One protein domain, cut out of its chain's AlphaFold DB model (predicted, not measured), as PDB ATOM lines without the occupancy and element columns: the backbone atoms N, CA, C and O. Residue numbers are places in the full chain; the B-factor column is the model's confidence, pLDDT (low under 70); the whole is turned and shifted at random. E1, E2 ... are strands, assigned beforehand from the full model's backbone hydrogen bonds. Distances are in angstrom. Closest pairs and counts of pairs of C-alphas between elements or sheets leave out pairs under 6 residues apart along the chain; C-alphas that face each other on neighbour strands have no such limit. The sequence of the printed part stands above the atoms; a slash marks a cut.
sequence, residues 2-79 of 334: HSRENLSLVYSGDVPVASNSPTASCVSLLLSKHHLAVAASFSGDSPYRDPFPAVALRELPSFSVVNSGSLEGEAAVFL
ATOM      1  N   HIS A   2     219.288 200.531 171.102       83.25
ATOM      2  CA  HIS A   2     220.345 201.473 171.462       83.25
ATOM      3  C   HIS A   2     220.318 202.672 170.520       83.25
ATOM      4  O   HIS A   2     219.929 202.543 169.360       83.25
ATOM      5  N   SER A   3     220.721 203.834 171.021       82.75
ATOM      6  CA  SER A   3     220.877 205.029 170.199       82.75
ATOM      7  C   SER A   3     222.024 204.827 169.214       82.75
ATOM      8  O   SER A   3     223.085 204.316 169.568       82.75
ATOM      9  N   ARG A   4     221.828 205.256 167.966       85.38
ATOM     10  CA  ARG A   4     222.866 205.172 166.933       85.38
ATOM     11  C   ARG A   4     224.065 206.082 167.231       85.38
ATOM     12  O   ARG A   4     225.158 205.800 166.761       85.38
ATOM     13  N   GLU A   5     223.864 207.166 167.977       89.88
ATOM     14  CA  GLU A   5     224.890 208.196 168.190       89.88
ATOM     15  C   GLU A   5     225.879 207.837 169.299       89.88
ATOM     16  O   GLU A   5     227.065 208.128 169.189       89.88
ATOM     17  N   ASN A   6     225.401 207.201 170.369       90.44
ATOM     18  CA  ASN A   6     226.196 206.942 171.573       90.44
ATOM     19  C   ASN A   6     226.040 205.510 172.113       90.44
ATOM     20  O   ASN A   6     226.578 205.205 173.174       90.44
ATOM     21  N   LEU A   7     225.282 204.647 171.424       88.00
ATOM     22  CA  LEU A   7     224.957 203.280 171.846       88.00
ATOM     23  C   LEU A   7     224.304 203.194 173.237       88.00
ATOM     24  O   LEU A   7     224.259 202.118 173.834       88.00
ATOM     25  N   SER A   8     223.746 204.290 173.763       91.19
ATOM     26  CA  SER A   8     223.030 204.260 175.037       91.19
ATOM     27  C   SER A   8     221.734 203.472 174.892       91.19
ATOM     28  O   SER A   8     221.077 203.536 173.852       91.19
ATOM     29  N   LEU A   9     221.348 202.741 175.935       85.19
ATOM     30  CA  LEU A   9     220.090 202.002 175.958       85.19
ATOM     31  C   LEU A   9     218.909 202.981 175.852       85.19
ATOM     32  O   LEU A   9     218.740 203.849 176.701       85.19
ATOM     33  N   VAL A  10     218.111 202.841 174.794       81.75
ATOM     34  CA  VAL A  10     216.895 203.634 174.540       81.75
ATOM     35  C   VAL A  10     215.649 202.867 174.975       81.75
ATOM     36  O   VAL A  10     214.698 203.456 175.473       81.75
ATOM     37  N   TYR A  11     215.651 201.545 174.803       79.19
ATOM     38  CA  TYR A  11     214.525 200.689 175.169       79.19
ATOM     39  C   TYR A  11     215.006 199.275 175.489       79.19
ATOM     40  O   TYR A  11     215.793 198.708 174.725       79.19
ATOM     41  N   SER A  12     214.511 198.704 176.584       78.62
ATOM     42  CA  SER A  12     214.654 197.289 176.930       78.62
ATOM     43  C   SER A  12     213.256 196.689 176.968       78.62
ATOM     44  O   SER A  12     212.439 197.121 177.776       78.62
ATOM     45  N   GLY A  13     212.971 195.762 176.058       74.75
ATOM     46  CA  GLY A  13     211.717 195.015 176.047       74.75
ATOM     47  C   GLY A  13     211.911 193.643 176.683       74.75
ATOM     48  O   GLY A  13     212.995 193.072 176.582       74.75
ATOM     49  N   ASP A  14     210.854 193.108 177.292       80.00
ATOM     50  CA  ASP A  14     210.869 191.784 177.936       80.00
ATOM     51  C   ASP A  14     210.435 190.649 176.988       80.00
ATOM     52  O   ASP A  14     210.490 189.465 177.336       80.00
ATOM     53  N   VAL A  15     210.006 191.006 175.773       85.12
ATOM     54  CA  VAL A  15     209.530 190.064 174.758       85.12
ATOM     55  C   VAL A  15     210.715 189.286 174.172       85.12
ATOM     56  O   VAL A  15     211.662 189.900 173.674       85.12
ATOM     57  N   PRO A  16     210.690 187.941 174.171       83.62
ATOM     58  CA  PRO A  16     211.724 187.147 173.520       83.62
ATOM     59  C   PRO A  16     211.613 187.261 171.988       83.62
ATOM     60  O   PRO A  16     210.587 186.913 171.396       83.62
ATOM     61  N   VAL A  17     212.682 187.752 171.352       85.88
ATOM     62  CA  VAL A  17     212.757 187.998 169.893       85.88
ATOM     63  C   VAL A  17     213.837 187.169 169.200       85.88
ATOM     64  O   VAL A  17     213.715 186.914 168.011       85.88
ATOM     65  N   ALA A  18     214.861 186.723 169.921       85.50
ATOM     66  CA  ALA A  18     215.975 185.973 169.360       85.50
ATOM     67  C   ALA A  18     216.247 184.711 170.172       85.50
ATOM     68  O   ALA A  18     215.904 184.619 171.356       85.50
ATOM     69  N   SER A  19     216.913 183.763 169.523       84.50
ATOM     70  CA  SER A  19     217.424 182.574 170.183       84.50
ATOM     71  C   SER A  19     218.438 182.930 171.274       84.50
ATOM     72  O   SER A  19     219.283 183.809 171.106       84.50
ATOM     73  N   ASN A  20     218.360 182.226 172.403       83.00
ATOM     74  CA  ASN A  20     219.277 182.369 173.535       83.00
ATOM     75  C   ASN A  20     220.445 181.364 173.506       83.00
ATOM     76  O   ASN A  20     221.251 181.352 174.437       83.00
ATOM     77  N   SER A  21     220.533 180.512 172.481       83.88
ATOM     78  CA  SER A  21     221.627 179.548 172.334       83.88
ATOM     79  C   SER A  21     222.767 180.132 171.491       83.88
ATOM     80  O   SER A  21     222.508 180.684 170.423       83.88
ATOM     81  N   PRO A  22     224.042 179.967 171.897       81.00
ATOM     82  CA  PRO A  22     225.192 180.521 171.175       81.00
ATOM     83  C   PRO A  22     225.443 179.866 169.808       81.00
ATOM     84  O   PRO A  22     226.229 180.379 169.015       81.00
ATOM     85  N   THR A  23     224.828 178.713 169.540       80.44
ATOM     86  CA  THR A  23     224.981 177.971 168.280       80.44
ATOM     87  C   THR A  23     223.746 178.047 167.392       80.44
ATOM     88  O   THR A  23     223.769 177.510 166.292       80.44
ATOM     89  N   ALA A  24     222.665 178.656 167.874       83.69
ATOM     90  CA  ALA A  24     221.430 178.803 167.127       83.69
ATOM     91  C   ALA A  24     221.496 180.046 166.238       83.69
ATOM     92  O   ALA A  24     221.978 181.100 166.653       83.69
ATOM     93  N   SER A  25     221.005 179.919 165.010       85.38
ATOM     94  CA  SER A  25     221.010 181.023 164.055       85.38
ATOM     95  C   SER A  25     219.854 181.991 164.311       85.38
ATOM     96  O   SER A  25     218.787 181.605 164.797       85.38
ATOM     97  N   CYS A  26     220.076 183.263 163.997       88.56
ATOM     98  CA  CYS A  26     219.067 184.307 164.067       88.56
ATOM     99  C   CYS A  26     219.371 185.338 162.986       88.56
ATOM    100  O   CYS A  26     220.473 185.886 162.946       88.56
ATOM    101  N   VAL A  27     218.387 185.623 162.142       86.88
ATOM    102  CA  VAL A  27     218.472 186.637 161.091       86.88
ATOM    103  C   VAL A  27     217.316 187.616 161.247       86.88
ATOM    104  O   VAL A  27     216.226 187.256 161.696       86.88
ATOM    105  N   SER A  28     217.546 188.881 160.910       88.81
ATOM    106  CA  SER A  28     216.514 189.913 161.009       88.81
ATOM    107  C   SER A  28     216.677 190.986 159.945       88.81
ATOM    108  O   SER A  28     217.804 191.389 159.654       88.81
ATOM    109  N   LEU A  29     215.558 191.501 159.444       84.00
ATOM    110  CA  LEU A  29     215.507 192.593 158.482       84.00
ATOM    111  C   LEU A  29     214.495 193.647 158.922       84.00
ATOM    112  O   LEU A  29     213.338 193.341 159.214       84.00
ATOM    113  N   LEU A  30     214.928 194.905 158.938       83.56
ATOM    114  CA  LEU A  30     214.036 196.038 159.146       83.56
ATOM    115  C   LEU A  30     213.312 196.343 157.828       83.56
ATOM    116  O   LEU A  30     213.947 196.797 156.880       83.56
ATOM    117  N   LEU A  31     212.000 196.095 157.769       75.88
ATOM    118  CA  LEU A  31     211.191 196.341 156.566       75.88
ATOM    119  C   LEU A  31     210.707 197.789 156.490       75.88
ATOM    120  O   LEU A  31     210.661 198.397 155.428       75.88
ATOM    121  N   SER A  32     210.340 198.352 157.638       76.38
ATOM    122  CA  SER A  32     209.924 199.747 157.767       76.38
ATOM    123  C   SER A  32     210.312 200.274 159.143       76.38
ATOM    124  O   SER A  32     210.779 199.528 160.001       76.38
ATOM    125  N   LYS A  33     210.049 201.558 159.406       77.19
ATOM    126  CA  LYS A  33     210.239 202.157 160.740       77.19
ATOM    127  C   LYS A  33     209.437 201.447 161.845       77.19
ATOM    128  O   LYS A  33     209.771 201.600 163.016       77.19
ATOM    129  N   HIS A  34     208.411 200.678 161.474       82.88
ATOM    130  CA  HIS A  34     207.471 200.041 162.396       82.88
ATOM    131  C   HIS A  34     207.467 198.515 162.329       82.88
ATOM    132  O   HIS A  34     206.796 197.899 163.146       82.88
ATOM    133  N   HIS A  35     208.195 197.897 161.394       81.56
ATOM    134  CA  HIS A  35     208.114 196.454 161.168       81.56
ATOM    135  C   HIS A  35     209.492 195.815 161.052       81.56
ATOM    136  O   HIS A  35     210.348 196.273 160.290       81.56
ATOM    137  N   LEU A  36     209.661 194.713 161.776       85.62
ATOM    138  CA  LEU A  36     210.855 193.887 161.800       85.62
ATOM    139  C   LEU A  36     210.482 192.452 161.417       85.62
ATOM    140  O   LEU A  36     209.708 191.809 162.122       85.62
ATOM    141  N   ALA A  37     211.057 191.943 160.333       84.94
ATOM    142  CA  ALA A  37     211.022 190.518 160.031       84.94
ATOM    143  C   ALA A  37     212.160 189.827 160.783       84.94
ATOM    144  O   ALA A  37     213.306 190.284 160.739       84.94
ATOM    145  N   VAL A  38     211.853 188.743 161.492       89.44
ATOM    146  CA  VAL A  38     212.826 187.975 162.274       89.44
ATOM    147  C   VAL A  38     212.612 186.495 162.031       89.44
ATOM    148  O   VAL A  38     211.477 186.025 162.026       89.44
ATOM    149  N   ALA A  39     213.708 185.760 161.898       88.56
ATOM    150  CA  ALA A  39     213.695 184.312 161.936       88.56
ATOM    151  C   ALA A  39     214.805 183.805 162.854       88.56
ATOM    152  O   ALA A  39     215.929 184.312 162.822       88.56
ATOM    153  N   ALA A  40     214.482 182.841 163.710       89.31
ATOM    154  CA  ALA A  40     215.440 182.308 164.668       89.31
ATOM    155  C   ALA A  40     215.228 180.820 164.922       89.31
ATOM    156  O   ALA A  40     214.102 180.323 164.997       89.31
ATOM    157  N   SER A  41     216.342 180.101 165.051       87.00
ATOM    158  CA  SER A  41     216.329 178.671 165.326       87.00
ATOM    159  C   SER A  41     215.782 178.404 166.718       87.00
ATOM    160  O   SER A  41     216.070 179.129 167.675       87.00
ATOM    161  N   PHE A  42     215.074 177.288 166.843       85.38
ATOM    162  CA  PHE A  42     214.652 176.772 168.131       85.38
ATOM    163  C   PHE A  42     215.867 176.467 169.026       85.38
ATOM    164  O   PHE A  42     216.798 175.776 168.614       85.38
ATOM    165  N   SER A  43     215.861 176.979 170.258       80.81
ATOM    166  CA  SER A  43     216.944 176.798 171.240       80.81
ATOM    167  C   SER A  43     216.529 176.051 172.503       80.81
ATOM    168  O   SER A  43     217.285 176.015 173.475       80.81
ATOM    169  N   GLY A  44     215.355 175.425 172.478       74.81
ATOM    170  CA  GLY A  44     214.791 174.695 173.603       74.81
ATOM    171  C   GLY A  44     213.533 175.352 174.153       74.81
ATOM    172  O   GLY A  44     213.317 176.559 174.042       74.81
ATOM    173  N   ASP A  45     212.705 174.521 174.772       67.44
ATOM    174  CA  ASP A  45     211.503 174.976 175.445       67.44
ATOM    175  C   ASP A  45     211.834 175.516 176.822       67.44
ATOM    176  O   ASP A  45     212.569 174.902 177.596       67.44
ATOM    177  N   SER A  46     211.233 176.649 177.155       66.50
ATOM    178  CA  SER A  46     211.175 177.109 178.529       66.50
ATOM    179  C   SER A  46     209.743 176.938 179.022       66.50
ATOM    180  O   SER A  46     208.837 177.475 178.388       66.50
ATOM    181  N   PRO A  47     209.506 176.264 180.162       61.97
ATOM    182  CA  PRO A  47     208.163 176.123 180.732       61.97
ATOM    183  C   PRO A  47     207.541 177.467 181.156       61.97
ATOM    184  O   PRO A  47     206.376 177.510 181.534       61.97
ATOM    185  N   TYR A  48     208.312 178.557 181.096       57.41
ATOM    186  CA  TYR A  48     207.891 179.915 181.431       57.41
ATOM    187  C   TYR A  48     207.801 180.841 180.212       57.41
ATOM    188  O   TYR A  48     207.647 182.048 180.388       57.41
ATOM    189  N   ARG A  49     207.960 180.322 178.986       61.53
ATOM    190  CA  ARG A  49     207.881 181.139 177.772       61.53
ATOM    191  C   ARG A  49     206.908 180.543 176.775       61.53
ATOM    192  O   ARG A  49     206.915 179.338 176.534       61.53
ATOM    193  N   ASP A  50     206.132 181.431 176.170       62.56
ATOM    194  CA  ASP A  50     205.351 181.108 174.988       62.56
ATOM    195  C   ASP A  50     206.272 180.553 173.893       62.56
ATOM    196  O   ASP A  50     207.446 180.950 173.811       62.56
ATOM    197  N   PRO A  51     205.771 179.613 173.070       67.00
ATOM    198  CA  PRO A  51     206.542 179.066 171.969       67.00
ATOM    199  C   PRO A  51     207.090 180.208 171.115       67.00
ATOM    200  O   PRO A  51     206.392 181.157 170.770       67.00
ATOM    201  N   PHE A  52     208.380 180.132 170.817       78.19
ATOM    202  CA  PHE A  52     209.056 181.124 170.003       78.19
ATOM    203  C   PHE A  52     208.815 180.797 168.516       78.19
ATOM    204  O   PHE A  52     209.112 179.667 168.111       78.19
ATOM    205  N   PRO A  53     208.267 181.722 167.703       86.19
ATOM    206  CA  PRO A  53     208.002 181.450 166.293       86.19
ATOM    207  C   PRO A  53     209.306 181.274 165.515       86.19
ATOM    208  O   PRO A  53     210.279 181.986 165.751       86.19
ATOM    209  N   ALA A  54     209.305 180.351 164.557       85.19
ATOM    210  CA  ALA A  54     210.440 180.108 163.673       85.19
ATOM    211  C   ALA A  54     210.708 181.324 162.775       85.19
ATOM    212  O   ALA A  54     211.850 181.755 162.626       85.19
ATOM    213  N   VAL A  55     209.629 181.914 162.260       86.88
ATOM    214  CA  VAL A  55     209.620 183.134 161.451       86.88
ATOM    215  C   VAL A  55     208.486 184.018 161.956       86.88
ATOM    216  O   VAL A  55     207.379 183.526 162.164       86.88
ATOM    217  N   ALA A  56     208.726 185.311 162.150       86.56
ATOM    218  CA  ALA A  56     207.686 186.253 162.547       86.56
ATOM    219  C   ALA A  56     207.922 187.664 162.009       86.56
ATOM    220  O   ALA A  56     209.050 188.162 161.974       86.56
ATOM    221  N   LEU A  57     206.820 188.334 161.683       84.94
ATOM    222  CA  LEU A  57     206.768 189.774 161.503       84.94
ATOM    223  C   LEU A  57     206.371 190.423 162.832       84.94
ATOM    224  O   LEU A  57     205.359 190.066 163.440       84.94
ATOM    225  N   ARG A  58     207.180 191.374 163.294       87.44
ATOM    226  CA  ARG A  58     207.013 192.038 164.588       87.44
ATOM    227  C   ARG A  58     206.881 193.546 164.443       87.44
ATOM    228  O   ARG A  58     207.553 194.156 163.613       87.44
ATOM    229  N   GLU A  59     206.057 194.138 165.294       87.56
ATOM    230  CA  GLU A  59     205.868 195.583 165.385       87.56
ATOM    231  C   GLU A  59     206.985 196.230 166.207       87.56
ATOM    232  O   GLU A  59     207.441 195.686 167.210       87.56
ATOM    233  N   LEU A  60     207.425 197.420 165.813       85.56
ATOM    234  CA  LEU A  60     208.369 198.234 166.571       85.56
ATOM    235  C   LEU A  60     207.642 199.423 167.212       85.56
ATOM    236  O   LEU A  60     206.845 200.080 166.538       85.56
ATOM    237  N   PRO A  61     207.948 199.761 168.481       86.94
ATOM    238  CA  PRO A  61     209.058 199.249 169.296       86.94
ATOM    239  C   PRO A  61     208.700 198.080 170.233       86.94
ATOM    240  O   PRO A  61     209.575 197.623 170.963       86.94
ATOM    241  N   SER A  62     207.445 197.624 170.261       86.56
ATOM    242  CA  SER A  62     206.946 196.619 171.219       86.56
ATOM    243  C   SER A  62     207.509 195.212 171.002       86.56
ATOM    244  O   SER A  62     207.527 194.409 171.931       86.56
ATOM    245  N   PHE A  63     207.951 194.902 169.784       88.62
ATOM    246  CA  PHE A  63     208.328 193.570 169.313       88.62
ATOM    247  C   PHE A  63     207.207 192.521 169.413       88.62
ATOM    248  O   PHE A  63     207.485 191.319 169.341       88.62
ATOM    249  N   SER A  64     205.948 192.945 169.550       89.19
ATOM    250  CA  SER A  64     204.779 192.065 169.445       89.19
ATOM    251  C   SER A  64     204.675 191.490 168.035       89.19
ATOM    252  O   SER A  64     205.001 192.168 167.063       89.19
ATOM    253  N   VAL A  65     204.228 190.239 167.915       87.06
ATOM    254  CA  VAL A  65     203.887 189.655 166.610       87.06
ATOM    255  C   VAL A  65     202.712 190.440 166.021       87.06
ATOM    256  O   VAL A  65     201.732 190.700 166.724       87.06
ATOM    257  N   VAL A  66     202.820 190.824 164.748       82.56
ATOM    258  CA  VAL A  66     201.734 191.510 164.033       82.56
ATOM    259  C   VAL A  66     200.505 190.599 164.015       82.56
ATOM    260  O   VAL A  66     200.612 189.410 163.708       82.56
ATOM    261  N   ASN A  67     199.335 191.153 164.339       80.38
ATOM    262  CA  ASN A  67     198.069 190.415 164.443       80.38
ATOM    263  C   ASN A  67     198.080 189.262 165.467       80.38
ATOM    264  O   ASN A  67     197.320 188.304 165.324       80.38
ATOM    265  N   SER A  68     198.919 189.345 166.507       83.38
ATOM    266  CA  SER A  68     198.930 188.359 167.596       83.38
ATOM    267  C   SER A  68     197.527 188.156 168.186       83.38
ATOM    268  O   SER A  68     196.852 189.119 168.556       83.38
ATOM    269  N   GLY A  69     197.078 186.899 168.253       78.50
ATOM    270  CA  GLY A  69     195.758 186.525 168.774       78.50
ATOM    271  C   GLY A  69     194.573 186.773 167.828       78.50
ATOM    272  O   GLY A  69     193.429 186.567 168.237       78.50
ATOM    273  N   SER A  70     194.809 187.195 166.581       78.94
ATOM    274  CA  SER A  70     193.745 187.339 165.580       78.94
ATOM    275  C   SER A  70     193.215 185.981 165.113       78.94
ATOM    276  O   SER A  70     193.981 185.060 164.830       78.94
ATOM    277  N   LEU A  71     191.892 185.874 164.946       76.69
ATOM    278  CA  LEU A  71     191.243 184.694 164.357       76.69
ATOM    279  C   LEU A  71     191.540 184.537 162.858       76.69
ATOM    280  O   LEU A  71     191.395 183.444 162.317       76.69
ATOM    281  N   GLU A  72     191.952 185.619 162.194       66.31
ATOM    282  CA  GLU A  72     192.344 185.613 160.778       66.31
ATOM    283  C   GLU A  72     193.762 185.062 160.566       66.31
ATOM    284  O   GLU A  72     194.147 184.745 159.441       66.31
ATOM    285  N   GLY A  73     194.520 184.903 161.652       68.38
ATOM    286  CA  GLY A  73     195.904 184.460 161.644       68.38
ATOM    287  C   GLY A  73     196.857 185.542 162.138       68.38
ATOM    288  O   GLY A  73     196.669 186.739 161.922       68.38
ATOM    289  N   GLU A  74     197.904 185.087 162.809       77.31
ATOM    290  CA  GLU A  74     199.033 185.907 163.229       77.31
ATOM    291  C   GLU A  74     200.136 185.881 162.166       77.31
ATOM    292  O   GLU A  74     200.294 184.898 161.438       77.31
ATOM    293  N   ALA A  75     200.931 186.948 162.080       81.75
ATOM    294  CA  ALA A  75     202.050 187.030 161.142       81.75
ATOM    295  C   ALA A  75     203.284 186.275 161.669       81.75
ATOM    296  O   ALA A  75     204.381 186.829 161.789       81.75
ATOM    297  N   ALA A  76     203.090 185.013 162.038       82.06
ATOM    298  CA  ALA A  76     204.124 184.145 162.566       82.06
ATOM    299  C   ALA A  76     203.922 182.694 162.121       82.06
ATOM    300  O   ALA A  76     202.809 182.206 161.939       82.06
ATOM    301  N   VAL A  77     205.044 182.003 161.957       81.94
ATOM    302  CA  VAL A  77     205.116 180.597 161.582       81.94
ATOM    303  C   VAL A  77     205.717 179.828 162.747       81.94
ATOM    304  O   VAL A  77     206.832 180.110 163.191       81.94
ATOM    305  N   PHE A  78     204.977 178.837 163.234       83.62
ATOM    306  CA  PHE A  78     205.387 177.988 164.347       83.62
ATOM    307  C   PHE A  78     205.660 176.573 163.866       83.62
ATOM    308  O   PHE A  78     204.863 175.983 163.134       83.62
ATOM    309  N   LEU A  79     206.766 176.005 164.338       82.00
ATOM    310  CA  LEU A  79     207.008 174.575 164.206       82.00
ATOM    311  C   LEU A  79     206.075 173.819 165.143       82.00
ATOM    312  O   LEU A  79     205.862 174.216 166.292       82.00
TER     313      LEU A  79
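AT A GLANCE: This is residues 2 to 79 of the 334 residues of the protein "Sema domain-containing protein" of Ancylostoma duodenale (UniProt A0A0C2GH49). With little regular structure, this is a small sheet of three strands, with long unnamed stretches of loop over one face; residues 4 to 9 stick out. The printed part has 78 residues, 18 of them in strands E1, E2 and E3 and with no named helix. The order E1, E2, E3 is an antiparallel meander, each strand the neighbour of the one before, all strand in class. The whole is compact, with a radius of gyration of the C-alphas of 13.3 A and spans of 38 by 32 by 21 A.

HOW THE PARTS SIT: Look first at inner strand E2, residues 35 to 40. It forms a hairpin with edge strand E1, residues 26 to 32, at 169 degrees; N 29 and O 37 are 2.9 A apart. It forms another with edge strand E3, residues 55 to 59, at 151 degrees; N 56 and O 38 are 2.8 A apart. Residues 76 to 77 pair antiparallel with residues 55 to 56 of E3.

IN THESE COORDINATES: Find C-alpha 26 at (219.067, 184.307, 164.067), where E1 begins its 19.0 A. E2 covers 16.3 A. E3 runs 13.6 A to C-alpha 59 at (205.868, 195.583, 165.385).

THE WHOLE: The farthest C-alphas, of Asn 6 and Leu 71, are 42.1 A apart. The printed part has no cut; E2 to E3 is a long link of 14 residues. Residues 45 to 51 and 72 to 73 have pLDDT under 70.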